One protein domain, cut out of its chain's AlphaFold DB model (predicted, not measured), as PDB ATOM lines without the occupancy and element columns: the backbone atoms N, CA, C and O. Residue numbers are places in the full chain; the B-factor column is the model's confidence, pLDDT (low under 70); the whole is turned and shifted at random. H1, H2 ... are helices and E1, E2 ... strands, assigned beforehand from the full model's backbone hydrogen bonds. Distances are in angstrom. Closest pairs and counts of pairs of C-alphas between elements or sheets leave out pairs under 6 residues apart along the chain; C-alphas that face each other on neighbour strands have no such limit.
ATOM      1  N   ASP A  23      44.713 131.681 100.795       48.47
ATOM      2  CA  ASP A  23      44.500 130.602  99.814       48.47
ATOM      3  C   ASP A  23      45.434 130.712  98.603       48.47
ATOM      4  O   ASP A  23      45.123 130.218  97.519       48.47
ATOM      5  N   ASP A  24      46.592 131.364  98.756       60.75
ATOM      6  CA  ASP A  24      47.578 131.389  97.682       60.75
ATOM      7  C   ASP A  24      48.119 129.960  97.468       60.75
ATOM      8  O   ASP A  24      48.757 129.400  98.362       60.75
ATOM      9  N   PRO A  25      47.935 129.345  96.285       59.94
ATOM     10  CA  PRO A  25      48.394 127.979  96.021       59.94
ATOM     11  C   PRO A  25      49.920 127.814  96.164       59.94
ATOM     12  O   PRO A  25      50.418 126.708  96.360       59.94
ATOM     13  N   LEU A  26      50.681 128.912  96.130       62.41
ATOM     14  CA  LEU A  26      52.113 128.913  96.448       62.41
ATOM     15  C   LEU A  26      52.372 128.615  97.929       62.41
ATOM     16  O   LEU A  26      53.314 127.890  98.244       62.41
ATOM     17  N   ASN A  27      51.513 129.122  98.814       73.31
ATOM     18  CA  ASN A  27      51.600 128.891 100.250       73.31
ATOM     19  C   ASN A  27      51.374 127.405 100.571       73.31
ATOM     20  O   ASN A  27      52.127 126.825 101.345       73.31
ATOM     21  N   LYS A  28      50.447 126.743  99.858       79.94
ATOM     22  CA  LYS A  28      50.223 125.290  99.977       79.94
ATOM     23  C   LYS A  28      51.485 124.473  99.670       79.94
ATOM     24  O   LYS A  28      51.817 123.557 100.411       79.94
ATOM     25  N   CYS A  29      52.224 124.815  98.610       85.56
ATOM     26  CA  CYS A  29      53.460 124.109  98.243       85.56
ATOM     27  C   CYS A  29      54.533 124.195  99.344       85.56
ATOM     28  O   CYS A  29      55.147 123.186  99.706       85.56
ATOM     29  N   GLU A  30      54.742 125.393  99.894       88.44
ATOM     30  CA  GLU A  30      55.690 125.621 100.986       88.44
ATOM     31  C   GLU A  30      55.251 124.917 102.277       88.44
ATOM     32  O   GLU A  30      56.065 124.249 102.922       88.44
ATOM     33  N   GLU A  31      53.968 125.003 102.626       87.00
ATOM     34  CA  GLU A  31      53.385 124.345 103.796       87.00
ATOM     35  C   GLU A  31      53.531 122.824 103.728       87.00
ATOM     36  O   GLU A  31      54.018 122.223 104.686       87.00
ATOM     37  N   THR A  32      53.211 122.199 102.591       85.50
ATOM     38  CA  THR A  32      53.368 120.751 102.390       85.50
ATOM     39  C   THR A  32      54.822 120.313 102.560       85.50
ATOM     40  O   THR A  32      55.118 119.374 103.301       85.50
ATOM     41  N   VAL A  33      55.765 121.003 101.911       88.44
ATOM     42  CA  VAL A  33      57.198 120.686 102.029       88.44
ATOM     43  C   VAL A  33      57.657 120.801 103.482       88.44
ATOM     44  O   VAL A  33      58.365 119.925 103.987       88.44
ATOM     45  N   ASN A  34      57.242 121.864 104.168       89.94
ATOM     46  CA  ASN A  34      57.623 122.109 105.551       89.94
ATOM     47  C   ASN A  34      56.969 121.138 106.536       89.94
ATOM     48  O   ASN A  34      57.635 120.745 107.493       89.94
ATOM     49  N   TYR A  35      55.743 120.688 106.274       87.44
ATOM     50  CA  TYR A  35      55.064 119.654 107.052       87.44
ATOM     51  C   TYR A  35      55.877 118.351 107.082       87.44
ATOM     52  O   TYR A  35      56.211 117.847 108.157       87.44
ATOM     53  N   TYR A  36      56.299 117.839 105.920       86.44
ATOM     54  CA  TYR A  36      57.085 116.600 105.866       86.44
ATOM     55  C   TYR A  36      58.476 116.745 106.478       86.44
ATOM     56  O   TYR A  36      58.979 115.818 107.115       86.44
ATOM     57  N   ARG A  37      59.108 117.911 106.313       89.38
ATOM     58  CA  ARG A  37      60.404 118.190 106.941       89.38
ATOM     59  C   ARG A  37      60.292 118.227 108.459       89.38
ATOM     60  O   ARG A  37      61.125 117.623 109.127       89.38
ATOM     61  N   GLU A  38      59.256 118.862 108.995       89.81
ATOM     62  CA  GLU A  38      58.994 118.914 110.434       89.81
ATOM     63  C   GLU A  38      58.699 117.520 111.008       89.81
ATOM     64  O   GLU A  38      59.313 117.139 112.006       89.81
ATOM     65  N   LYS A  39      57.880 116.704 110.324       85.88
ATOM     66  CA  LYS A  39      57.614 115.295 110.688       85.88
ATOM     67  C   LYS A  39      58.899 114.451 110.734       85.88
ATOM     68  O   LYS A  39      59.007 113.533 111.541       85.88
ATOM     69  N   ALA A  40      59.892 114.792 109.910       86.06
ATOM     70  CA  ALA A  40      61.213 114.160 109.886       86.06
ATOM     71  C   ALA A  40      62.250 114.797 110.840       86.06
ATOM     72  O   ALA A  40      63.420 114.415 110.808       86.06
ATOM     73  N   GLY A  41      61.867 115.779 111.668       86.69
ATOM     74  CA  GLY A  41      62.777 116.474 112.587       86.69
ATOM     75  C   GLY A  41      63.760 117.433 111.902       86.69
ATOM     76  O   GLY A  41      64.789 117.794 112.476       86.69
ATOM     77  N   LEU A  42      63.474 117.843 110.664       89.56
ATOM     78  CA  LEU A  42      64.278 118.785 109.892       89.56
ATOM     79  C   LEU A  42      63.747 120.213 110.033       89.56
ATOM     80  O   LEU A  42      62.557 120.463 110.214       89.56
ATOM     81  N   ARG A  43      64.650 121.186 109.879       89.38
ATOM     82  CA  ARG A  43      64.284 122.605 109.877       89.38
ATOM     83  C   ARG A  43      63.425 122.946 108.653       89.38
ATOM     84  O   ARG A  43      63.726 122.497 107.538       89.38
ATOM     85  N   LYS A  44      62.426 123.807 108.877       90.44
ATOM     86  CA  LYS A  44      61.622 124.452 107.830       90.44
ATOM     87  C   LYS A  44      62.509 125.221 106.849       90.44
ATOM     88  O   LYS A  44      63.514 125.820 107.244       90.44
ATOM     89  N   LEU A  45      62.145 125.159 105.579       90.31
ATOM     90  CA  LEU A  45      62.752 125.913 104.495       90.31
ATOM     91  C   LEU A  45      61.915 127.159 104.241       90.31
ATOM     92  O   LEU A  45      60.694 127.117 104.351       90.31
ATOM     93  N   GLU A  46      62.601 128.238 103.895       89.88
ATOM     94  CA  GLU A  46      61.986 129.463 103.402       89.88
ATOM     95  C   GLU A  46      62.211 129.525 101.892       89.88
ATOM     96  O   GLU A  46      63.291 129.170 101.401       89.88
ATOM     97  N   GLU A  47      61.188 129.935 101.149       89.88
ATOM     98  CA  GLU A  47      61.274 130.046  99.700       89.88
ATOM     99  C   GLU A  47      62.258 131.147  99.251       89.88
ATOM    100  O   GLU A  47      62.150 132.320  99.622       89.88
ATOM    101  N   ASP A  48      63.188 130.796  98.361       90.00
ATOM    102  CA  ASP A  48      64.080 131.744  97.700       90.00
ATOM    103  C   ASP A  48      63.344 132.448  96.549       90.00
ATOM    104  O   ASP A  48      63.322 132.001  95.399       90.00
ATOM    105  N   LYS A  49      62.752 133.602  96.865       86.88
ATOM    106  CA  LYS A  49      61.997 134.430  95.910       86.88
ATOM    107  C   LYS A  49      62.835 134.888  94.711       86.88
ATOM    108  O   LYS A  49      62.279 135.084  93.629       86.88
ATOM    109  N   GLN A  50      64.147 135.065  94.880       87.25
ATOM    110  CA  GLN A  50      65.037 135.481  93.795       87.25
ATOM    111  C   GLN A  50      65.293 134.315  92.836       87.25
ATOM    112  O   GLN A  50      65.170 134.477  91.620       87.25
ATOM    113  N   ALA A  51      65.596 133.133  93.374       87.06
ATOM    114  CA  ALA A  51      65.731 131.919  92.577       87.06
ATOM    115  C   ALA A  51      64.412 131.553  91.882       87.06
ATOM    116  O   ALA A  51      64.429 131.146  90.720       87.06
ATOM    117  N   ARG A  52      63.272 131.772  92.550       87.06
ATOM    118  CA  ARG A  52      61.940 131.577  91.972       87.06
ATOM    119  C   ARG A  52      61.729 132.413  90.726       87.06
ATOM    120  O   ARG A  52      61.325 131.856  89.717       87.06
ATOM    121  N   ALA A  53      62.027 133.711  90.764       85.38
ATOM    122  CA  ALA A  53      61.873 134.574  89.592       85.38
ATOM    123  C   ALA A  53      62.688 134.059  88.392       85.38
ATOM    124  O   ALA A  53      62.165 133.971  87.284       85.38
ATOM    125  N   GLY A  54      63.935 133.634  88.630       84.00
ATOM    126  CA  GLY A  54      64.797 133.083  87.581       84.00
ATOM    127  C   GLY A  54      64.336 131.726  87.035       84.00
ATOM    128  O   GLY A  54      64.516 131.450  85.851       84.00
ATOM    129  N   LEU A  55      63.738 130.874  87.875       85.38
ATOM    130  CA  LEU A  55      63.191 129.590  87.431       85.38
ATOM    131  C   LEU A  55      61.846 129.743  86.727       85.38
ATOM    132  O   LEU A  55      61.589 129.056  85.742       85.38
ATOM    133  N   PHE A  56      60.995 130.634  87.227       83.00
ATOM    134  CA  PHE A  56      59.633 130.823  86.749       83.00
ATOM    135  C   PHE A  56      59.609 131.124  85.250       83.00
ATOM    136  O   PHE A  56      58.866 130.481  84.515       83.00
ATOM    137  N   GLU A  57      60.494 131.994  84.758       76.94
ATOM    138  CA  GLU A  57      60.597 132.280  83.319       76.94
ATOM    139  C   GLU A  57      60.888 131.039  82.461       76.94
ATOM    140  O   GLU A  57      60.459 130.971  81.307       76.94
ATOM    141  N   LYS A  58      61.588 130.048  83.022       76.62
ATOM    142  CA  LYS A  58      61.990 128.824  82.323       76.62
ATOM    143  C   LYS A  58      60.929 127.731  82.379       76.62
ATOM    144  O   LYS A  58      60.754 127.019  81.395       76.62
ATOM    145  N   VAL A  59      60.250 127.579  83.517       79.88
ATOM    146  CA  VAL A  59      59.381 126.417  83.775       79.88
ATOM    147  C   VAL A  59      57.885 126.731  83.770       79.88
ATOM    148  O   VAL A  59      57.079 125.813  83.706       79.88
ATOM    149  N   TYR A  60      57.483 128.004  83.802       75.00
ATOM    150  CA  TYR A  60      56.067 128.372  83.901       75.00
ATOM    151  C   TYR A  60      55.290 128.233  82.581       75.00
ATOM    152  O   TYR A  60      54.068 128.295  82.579       75.00
ATOM    153  N   ARG A  61      55.961 128.059  81.435       76.38
ATOM    154  CA  ARG A  61      55.275 128.035  80.127       76.38
ATOM    155  C   ARG A  61      54.635 126.699  79.780       76.38
ATOM    156  O   ARG A  61      53.651 126.686  79.057       76.38
ATOM    157  N   THR A  62      55.206 125.595  80.241       79.44
ATOM    158  CA  THR A  62      54.761 124.244  79.888       79.44
ATOM    159  C   THR A  62      54.888 123.337  81.092       79.44
ATOM    160  O   THR A  62      55.819 123.486  81.882       79.44
ATOM    161  N   CYS A  63      53.978 122.370  81.213       84.50
ATOM    162  CA  CYS A  63      54.093 121.353  82.251       84.50
ATOM    163  C   CYS A  63      55.431 120.613  82.108       84.50
ATOM    164  O   CYS A  63      55.810 120.239  80.995       84.50
ATOM    165  N   LEU A  64      56.149 120.416  83.216       85.94
ATOM    166  CA  LEU A  64      57.434 119.721  83.179       85.94
ATOM    167  C   LEU A  64      57.261 118.275  82.719       85.94
ATOM    168  O   LEU A  64      56.335 117.581  83.147       85.94
ATOM    169  N   THR A  65      58.179 117.811  81.874       87.38
ATOM    170  CA  THR A  65      58.198 116.414  81.434       87.38
ATOM    171  C   THR A  65      58.683 115.498  82.558       87.38
ATOM    172  O   THR A  65      59.395 115.923  83.469       87.38
ATOM    173  N   GLU A  66      58.339 114.210  82.491       86.62
ATOM    174  CA  GLU A  66      58.834 113.222  83.462       86.62
ATOM    175  C   GLU A  66      60.367 113.167  83.507       86.62
ATOM    176  O   GLU A  66      60.952 113.021  84.579       86.62
ATOM    177  N   ASP A  67      61.018 113.353  82.356       87.50
ATOM    178  CA  ASP A  67      62.475 113.410  82.238       87.50
ATOM    179  C   ASP A  67      63.063 114.587  83.033       87.50
ATOM    180  O   ASP A  67      63.971 114.405  83.845       87.50
ATOM    181  N   GLN A  68      62.471 115.777  82.900       88.75
ATOM    182  CA  GLN A  68      62.874 116.969  83.652       88.75
ATOM    183  C   GLN A  68      62.655 116.816  85.160       88.75
ATOM    184  O   GLN A  68      63.467 117.288  85.954       88.75
ATOM    185  N   VAL A  69      61.582 116.137  85.571       88.00
ATOM    186  CA  VAL A  69      61.337 115.843  86.990       88.00
ATOM    187  C   VAL A  69      62.383 114.859  87.523       88.00
ATOM    188  O   VAL A  69      62.941 115.069  88.599       88.00
ATOM    189  N   LYS A  70      62.702 113.811  86.756       87.38
ATOM    190  CA  LYS A  70      63.637 112.750  87.156       87.38
ATOM    191  C   LYS A  70      65.095 113.207  87.191       87.38
ATOM    192  O   LYS A  70      65.832 112.828  88.100       87.38
ATOM    193  N   HIS A  71      65.521 113.986  86.200       88.88
ATOM    194  CA  HIS A  71      66.910 114.429  86.050       88.88
ATOM    195  C   HIS A  71      67.180 115.801  86.672       88.88
ATOM    196  O   HIS A  71      68.337 116.141  86.931       88.88
ATOM    197  N   GLY A  72      66.126 116.555  86.980       87.19
ATOM    198  CA  GLY A  72      66.229 117.892  87.532       87.19
ATOM    199  C   GLY A  72      66.438 118.972  86.469       87.19
ATOM    200  O   GLY A  72      66.619 118.697  85.283       87.19
ATOM    201  N   ILE A  73      66.421 120.231  86.905       88.56
ATOM    202  CA  ILE A  73      66.543 121.417  86.040       88.56
ATOM    203  C   ILE A  73      67.522 122.392  86.692       88.56
ATOM    204  O   ILE A  73      67.395 122.674  87.875       88.56
ATOM    205  N   ASP A  74      68.510 122.917  85.960       85.94
ATOM    206  CA  ASP A  74      69.474 123.920  86.465       85.94
ATOM    207  C   ASP A  74      70.204 123.527  87.776       85.94
ATOM    208  O   ASP A  74      70.567 124.354  88.631       85.94
ATOM    209  N   GLY A  75      70.428 122.222  87.947       86.50
ATOM    210  CA  GLY A  75      71.017 121.642  89.155       86.50
ATOM    211  C   GLY A  75      70.073 121.611  90.362       86.50
ATOM    212  O   GLY A  75      70.529 121.325  91.469       86.50
ATOM    213  N   PHE A  76      68.788 121.910  90.174       89.88
ATOM    214  CA  PHE A  76      67.732 121.633  91.138       89.88
ATOM    215  C   PHE A  76      67.232 120.206  90.960       89.88
ATOM    216  O   PHE A  76      66.956 119.761  89.848       89.88
ATOM    217  N   THR A  77      67.058 119.512  92.077       91.19
ATOM    218  CA  THR A  77      66.199 118.332  92.128       91.19
ATOM    219  C   THR A  77      64.753 118.806  92.139       91.19
ATOM    220  O   THR A  77      64.415 119.715  92.898       91.19
ATOM    221  N   VAL A  78      63.914 118.213  91.298       90.00
ATOM    222  CA  VAL A  78      62.513 118.611  91.144       90.00
ATOM    223  C   VAL A  78      61.632 117.539  91.754       90.00
ATOM    224  O   VAL A  78      61.815 116.352  91.507       90.00
ATOM    225  N   THR A  79      60.676 117.964  92.566       88.94
ATOM    226  CA  THR A  79      59.665 117.086  93.145       88.94
ATOM    227  C   THR A  79      58.305 117.562  92.677       88.94
ATOM    228  O   THR A  79      57.959 118.721  92.889       88.94
ATOM    229  N   ARG A  80      57.561 116.677  92.018       86.81
ATOM    230  CA  ARG A  80      56.185 116.922  91.589       86.81
ATOM    231  C   ARG A  80      55.234 116.342  92.629       86.81
ATOM    232  O   ARG A  80      55.435 115.209  93.051       86.81
ATOM    233  N   PHE A  81      54.212 117.104  92.984       83.94
ATOM    234  CA  PHE A  81      53.091 116.651  93.800       83.94
ATOM    235  C   PHE A  81      51.799 117.287  93.290       83.94
ATOM    236  O   PHE A  81      51.820 118.307  92.602       83.94
ATOM    237  N   THR A  82      50.681 116.644  93.565       80.62
ATOM    238  CA  THR A  82      49.330 117.094  93.232       80.62
ATOM    239  C   THR A  82      48.642 117.637  94.480       80.62
ATOM    240  O   THR A  82      49.135 117.477  95.593       80.62
ATOM    241  N   GLU A  83      47.490 118.284  94.317       70.06
ATOM    242  CA  GLU A  83      46.667 118.707  95.459       70.06
ATOM    243  C   GLU A  83      46.150 117.527  96.305       70.06
ATOM    244  O   GLU A  83      45.850 117.708  97.477       70.06
ATOM    245  N   TRP A  84      46.104 116.312  95.753       64.12
ATOM    246  CA  TRP A  84      45.706 115.104  96.486       64.12
ATOM    247  C   TRP A  84      46.838 114.558  97.363       64.12
ATOM    248  O   TRP A  84      46.596 114.080  98.468       64.12
ATOM    249  N   ASP A  85      48.086 114.725  96.917       64.44
ATOM    250  CA  ASP A  85      49.287 114.300  97.647       64.44
ATOM    251  C   ASP A  85      49.529 115.102  98.939       64.44
ATOM    252  O   ASP A  85      50.355 114.716  99.761       64.44
ATOM    253  N   THR A  86      48.847 116.238  99.127       59.34
ATOM    254  CA  THR A  86      49.014 117.101 100.306       59.34
ATOM    255  C   THR A  86      48.091 116.733 101.474       59.34
ATOM    256  O   THR A  86      48.267 117.281 102.562       59.34
ATOM    257  N   ILE A  87      47.123 115.824 101.269       55.09
ATOM    258  CA  ILE A  87      46.017 115.550 102.210       55.09
ATOM    259  C   ILE A  87      46.086 114.129 102.807       55.09
ATOM    260  O   ILE A  87      45.540 113.896 103.884       55.09
ATOM    261  N   GLU A  88      46.786 113.185 102.171       54.00
ATOM    262  CA  GLU A  88      46.859 111.795 102.644       54.00
ATOM    263  C   GLU A  88      48.120 111.512 103.486       54.00
ATOM    264  O   GLU A  88      49.255 111.771 103.078       54.00
ATOM    265  N   ASP A  89      47.924 110.922 104.672       52.22
ATOM    266  CA  ASP A  89      48.992 110.526 105.611       52.22
ATOM    267  C   ASP A  89      49.937 109.436 105.053       52.22
ATOM    268  O   ASP A  89      51.024 109.226 105.601       52.22
ATOM    269  N   ASP A  90      49.553 108.788 103.946       52.59
ATOM    270  CA  ASP A  90      50.316 107.743 103.249       52.59
ATOM    271  C   ASP A  90      51.307 108.293 102.205       52.59
ATOM    272  O   ASP A  90      52.086 107.533 101.617       52.59
ATOM    273  N   PHE A  91      51.344 109.612 101.982       63.41
ATOM    274  CA  PHE A  91      52.332 110.203 101.086       63.41
ATOM    275  C   PHE A  91      53.749 110.064 101.663       63.41
ATOM    276  O   PHE A  91      54.145 110.704 102.645       63.41
ATOM    277  N   VAL A  92      54.558 109.236 101.002       66.44
ATOM    278  CA  VAL A  92      55.977 109.083 101.319       66.44
ATOM    279  C   VAL A  92      56.741 110.263 100.733       66.44
ATOM    280  O   VAL A  92      57.039 110.301  99.538       66.44
ATOM    281  N   ALA A  93      57.109 111.204 101.604       68.50
ATOM    282  CA  ALA A  93      57.894 112.372 101.233       68.50
ATOM    283  C   ALA A  93      59.158 111.978 100.435       68.50
ATOM    284  O   ALA A  93      60.006 111.225 100.934       68.50
ATOM    285  N   PRO A  94      59.330 112.499  99.208       75.94
ATOM    286  CA  PRO A  94      60.497 112.203  98.390       75.94
ATOM    287  C   PRO A  94      61.812 112.574  99.086       75.94
ATOM    288  O   PRO A  94      61.912 113.582  99.787       75.94
ATOM    289  N   LYS A  95      62.871 111.782  98.853       80.38
ATOM    290  CA  LYS A  95      64.196 111.963  99.492       80.38
ATOM    291  C   LYS A  95      64.800 113.356  99.277       80.38
ATOM    292  O   LYS A  95      65.613 113.795 100.082       80.38
ATOM    293  N   SER A  96      64.425 114.031  98.192       80.31
ATOM    294  CA  SER A  96      64.765 115.428  97.909       80.31
ATOM    295  C   SER A  96      64.247 116.370  98.997       80.31
ATOM    296  O   SER A  96      65.025 117.160  99.525       80.31
ATOM    297  N   ILE A  97      62.974 116.227  99.385       84.81
ATOM    298  CA  ILE A  97      62.311 117.012 100.438       84.81
ATOM    299  C   ILE A  97      62.991 116.810 101.786       84.81
ATOM    300  O   ILE A  97      63.191 117.763 102.539       84.81
ATOM    301  N   LEU A  98      63.399 115.576 102.063       86.06
ATOM    302  CA  LEU A  98      64.028 115.184 103.320       86.06
ATOM    303  C   LEU A  98      65.551 115.388 103.334       86.06
ATOM    304  O   LEU A  98      66.224 114.963 104.272       86.06
ATOM    305  N   ALA A  99      66.129 116.037 102.319       86.06
ATOM    306  CA  ALA A  99      67.557 116.316 102.313       86.06
ATOM    307  C   ALA A  99      67.907 117.358 103.406       86.06
ATOM    308  O   ALA A  99      67.323 118.449 103.441       86.06
ATOM    309  N   PRO A 100      68.857 117.066 104.315       83.19
ATOM    310  CA  PRO A 100      69.187 117.965 105.424       83.19
ATOM    311  C   PRO A 100      69.974 119.210 104.980       83.19
ATOM    312  O   PRO A 100      70.015 120.202 105.701       83.19
ATOM    313  N   ASP A 101      70.580 119.180 103.792       87.25
ATOM    314  CA  ASP A 101      71.525 120.169 103.263       87.25
ATOM    315  C   ASP A 101      70.937 121.086 102.171       87.25
ATOM    316  O   ASP A 101      71.676 121.717 101.403       87.25
ATOM    317  N   VAL A 102      69.606 121.182 102.089       88.38
ATOM    318  CA  VAL A 102      68.913 122.085 101.156       88.38
ATOM    319  C   VAL A 102      69.193 123.540 101.541       88.38
ATOM    320  O   VAL A 102      68.922 123.952 102.668       88.38
ATOM    321  N   LYS A 103      69.742 124.321 100.601       87.12
ATOM    322  CA  LYS A 103      69.995 125.765 100.778       87.12
ATOM    323  C   LYS A 103      69.075 126.647  99.953       87.12
ATOM    324  O   LYS A 103      68.774 127.751 100.384       87.12
ATOM    325  N   THR A 104      68.674 126.177  98.777       88.75
ATOM    326  CA  THR A 104      67.743 126.899  97.913       88.75
ATOM    327  C   THR A 104      66.514 126.039  97.721       88.75
ATOM    328  O   THR A 104      66.620 124.871  97.336       88.75
ATOM    329  N   PHE A 105      65.365 126.640  97.994       92.00
ATOM    330  CA  PHE A 105      64.057 126.029  97.887       92.00
ATOM    331  C   PHE A 105      63.143 126.971  97.111       92.00
ATOM    332  O   PHE A 105      63.134 128.168  97.377       92.00
ATOM    333  N   VAL A 106      62.428 126.443  96.125       91.62
ATOM    334  CA  VAL A 106      61.532 127.218  95.264       91.62
ATOM    335  C   VAL A 106      60.265 126.409  95.011       91.62
ATOM    336  O   VAL A 106      60.353 125.230  94.666       91.62
ATOM    337  N   CYS A 107      59.111 127.058  95.128       89.81
ATOM    338  CA  CYS A 107      57.806 126.501  94.817       89.81
ATOM    339  C   CYS A 107      57.237 127.146  93.554       89.81
ATOM    340  O   CYS A 107      57.212 128.367  93.396       89.81
ATOM    341  N   ILE A 108      56.769 126.318  92.620       88.25
ATOM    342  CA  ILE A 108      56.100 126.786  91.404       88.25
ATOM    343  C   ILE A 108      54.859 125.940  91.179       88.25
ATOM    344  O   ILE A 108      54.921 124.712  91.162       88.25
ATOM    345  N   ILE A 109      53.730 126.609  90.980       85.25
ATOM    346  CA  ILE A 109      52.500 125.957  90.541       85.25
ATOM    347  C   ILE A 109      52.637 125.680  89.050       85.25
ATOM    348  O   ILE A 109      53.038 126.561  88.284       85.25
ATOM    349  N   GLY A 110      52.323 124.455  88.645       81.44
ATOM    350  CA  GLY A 110      52.322 124.079  87.243       81.44
ATOM    351  C   GLY A 110      51.374 124.962  86.423       81.44
ATOM    352  O   GLY A 110      50.330 125.386  86.928       81.44
ATOM    353  N   PRO A 111      51.714 125.262  85.160       77.06
ATOM    354  CA  PRO A 111      50.808 125.981  84.273       77.06
ATOM    355  C   PRO A 111      49.491 125.225  84.075       77.06
ATOM    356  O   PRO A 111      49.432 124.008  84.245       77.06
ATOM    357  N   ARG A 112      48.448 125.942  83.633       68.25
ATOM    358  CA  ARG A 112      47.112 125.372  83.351       68.25
ATOM    359  C   ARG A 112      47.120 124.224  82.337       68.25
ATOM    360  O   ARG A 112      46.165 123.462  82.290       68.25
ATOM    361  N   ASP A 113      48.182 124.109  81.547       70.44
ATOM    362  CA  ASP A 113      48.359 123.044  80.559       70.44
ATOM    363  C   ASP A 113      48.735 121.698  81.201       70.44
ATOM    364  O   ASP A 113      48.697 120.652  80.548       70.44
ATOM    365  N   CYS A 114      49.098 121.692  82.487       75.44
ATOM    366  CA  CYS A 114      49.119 120.467  83.268       75.44
ATOM    367  C   CYS A 114      47.677 119.958  83.410       75.44
ATOM    368  O   CYS A 114      46.796 120.698  83.834       75.44
ATOM    369  N   LYS A 115      47.434 118.680  83.085       71.62
ATOM    370  CA  LYS A 115      46.098 118.045  83.169       71.62
ATOM    371  C   LYS A 115      45.428 118.184  84.546       71.62
ATOM    372  O   LYS A 115      44.215 118.048  84.644       71.62
ATOM    373  N   GLU A 116      46.221 118.435  85.583       76.56
ATOM    374  CA  GLU A 116      45.824 118.565  86.982       76.56
ATOM    375  C   GLU A 116      46.591 119.722  87.634       76.56
ATOM    376  O   GLU A 116      47.677 120.096  87.173       76.56
ATOM    377  N   THR A 117      46.060 120.246  88.744       79.19
ATOM    378  CA  THR A 117      46.781 121.189  89.607       79.19
ATOM    379  C   THR A 117      47.972 120.474  90.236       79.19
ATOM    380  O   THR A 117      47.835 119.692  91.178       79.19
ATOM    381  N   VAL A 118      49.153 120.738  89.685       85.25
ATOM    382  CA  VAL A 118      50.424 120.198  90.165       85.25
ATOM    383  C   VAL A 118      51.268 121.307  90.765       85.25
ATOM    384  O   VAL A 118      51.274 122.444  90.296       85.25
ATOM    385  N   PHE A 119      52.039 120.946  91.772       87.44
ATOM    386  CA  PHE A 119      53.043 121.780  92.395       87.44
ATOM    387  C   PHE A 119      54.416 121.166  92.146       87.44
ATOM    388  O   PHE A 119      54.608 119.946  92.193       87.44
ATOM    389  N   PHE A 120      55.385 122.030  91.878       89.44
ATOM    390  CA  PHE A 120      56.774 121.664  91.689       89.44
ATOM    391  C   PHE A 120      57.613 122.306  92.791       89.44
ATOM    392  O   PHE A 120      57.745 123.529  92.852       89.44
ATOM    393  N   ALA A 121      58.206 121.468  93.639       90.69
ATOM    394  CA  ALA A 121      59.226 121.879  94.593       90.69
ATOM    395  C   ALA A 121      60.615 121.650  93.995       90.69
ATOM    396  O   ALA A 121      61.021 120.520  93.711       90.69
ATOM    397  N   PHE A 122      61.362 122.734  93.846       91.81
ATOM    398  CA  PHE A 122      62.734 122.736  93.366       91.81
ATOM    399  C   PHE A 122      63.674 122.884  94.550       91.81
ATOM    400  O   PHE A 122      63.577 123.832  95.330       91.81
ATOM    401  N   MET A 123      64.612 121.952  94.673       92.19
ATOM    402  CA  MET A 123      65.552 121.914  95.784       92.19
ATOM    403  C   MET A 123      66.975 121.829  95.280       92.19
ATOM    404  O   MET A 123      67.318 120.971  94.465       92.19
ATOM    405  N   LYS A 124      67.826 122.705  95.801       91.62
ATOM    406  CA  LYS A 124      69.255 122.696  95.513       91.62
ATOM    407  C   LYS A 124      70.033 122.534  96.803       91.62
ATOM    408  O   LYS A 124      69.866 123.297  97.763       91.62
ATOM    409  N   LYS A 125      70.905 121.530  96.808       87.50
ATOM    410  CA  LYS A 125      71.862 121.321  97.890       87.50
ATOM    411  C   LYS A 125      72.845 122.476  97.937       87.50
ATOM    412  O   LYS A 125      73.274 122.995  96.903       87.50
ATOM    413  N   GLY A 126      73.228 122.869  99.143       70.19
ATOM    414  CA  GLY A 126      74.352 123.770  99.310       70.19
ATOM    415  C   GLY A 126      75.640 123.101  98.851       70.19
ATOM    416  O   GLY A 126      75.980 122.029  99.339       70.19
TER     417      GLY A 126
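AT A GLANCE: This is residues 23 to 126 of the 181 residues of an uncharacterized protein of Caenorhabditis nigoni (UniProt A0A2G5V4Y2). Three layers, with helices on both faces of a sheet: H1 runs slantwise over one face of the antiparallel sheet E1 E3 E2, and H2 covers E2 on the other, where short H3 sits beside E1. The printed part has 104 residues, with three named helices and three named strands in the order H1 H2 H3 E1 E2 E3 along the chain; its class is mixed, helices and strands, and it is compact, with a radius of gyration of the C-alphas of 12.7 A and spans of 35 by 30 by 27 A.

HOW THE PARTS SIT: H1, residues 25 to 39, is over E3, residues 118 to 125, and E2, residues 102 to 109; closest to E2 are C-alphas 29 and 107, 6.0 A. On the opposite face H2, residues 49 to 59, is over E2; closest are C-alphas 52 and 106, 5.5 A. H3, residues 66 to 71, is over none; closest to E1, residues 77 to 82, are C-alphas 69 and 78, 5.1 A. N 79 and O 121 of E1 and E3, and N 122 and O 106 of the hairpin E2 and E3, are 2.8 A apart, within hydrogen-bond range. Every O i to N i+4 pair is within range in H1 and H3, 5 of 7 in H2.

IN THESE COORDINATES: H1 begins at C-alpha 25 (48.394, 127.979, 96.021) and measures 21.5 A; E3, 22.8 A, ends at C-alpha 125 (71.862, 121.321, 97.890).

THE WHOLE: The printed part has no cut. E1 to E2 is a long link. pLDDT is under 70 at residues 23 to 26, 84 to 93 and 112.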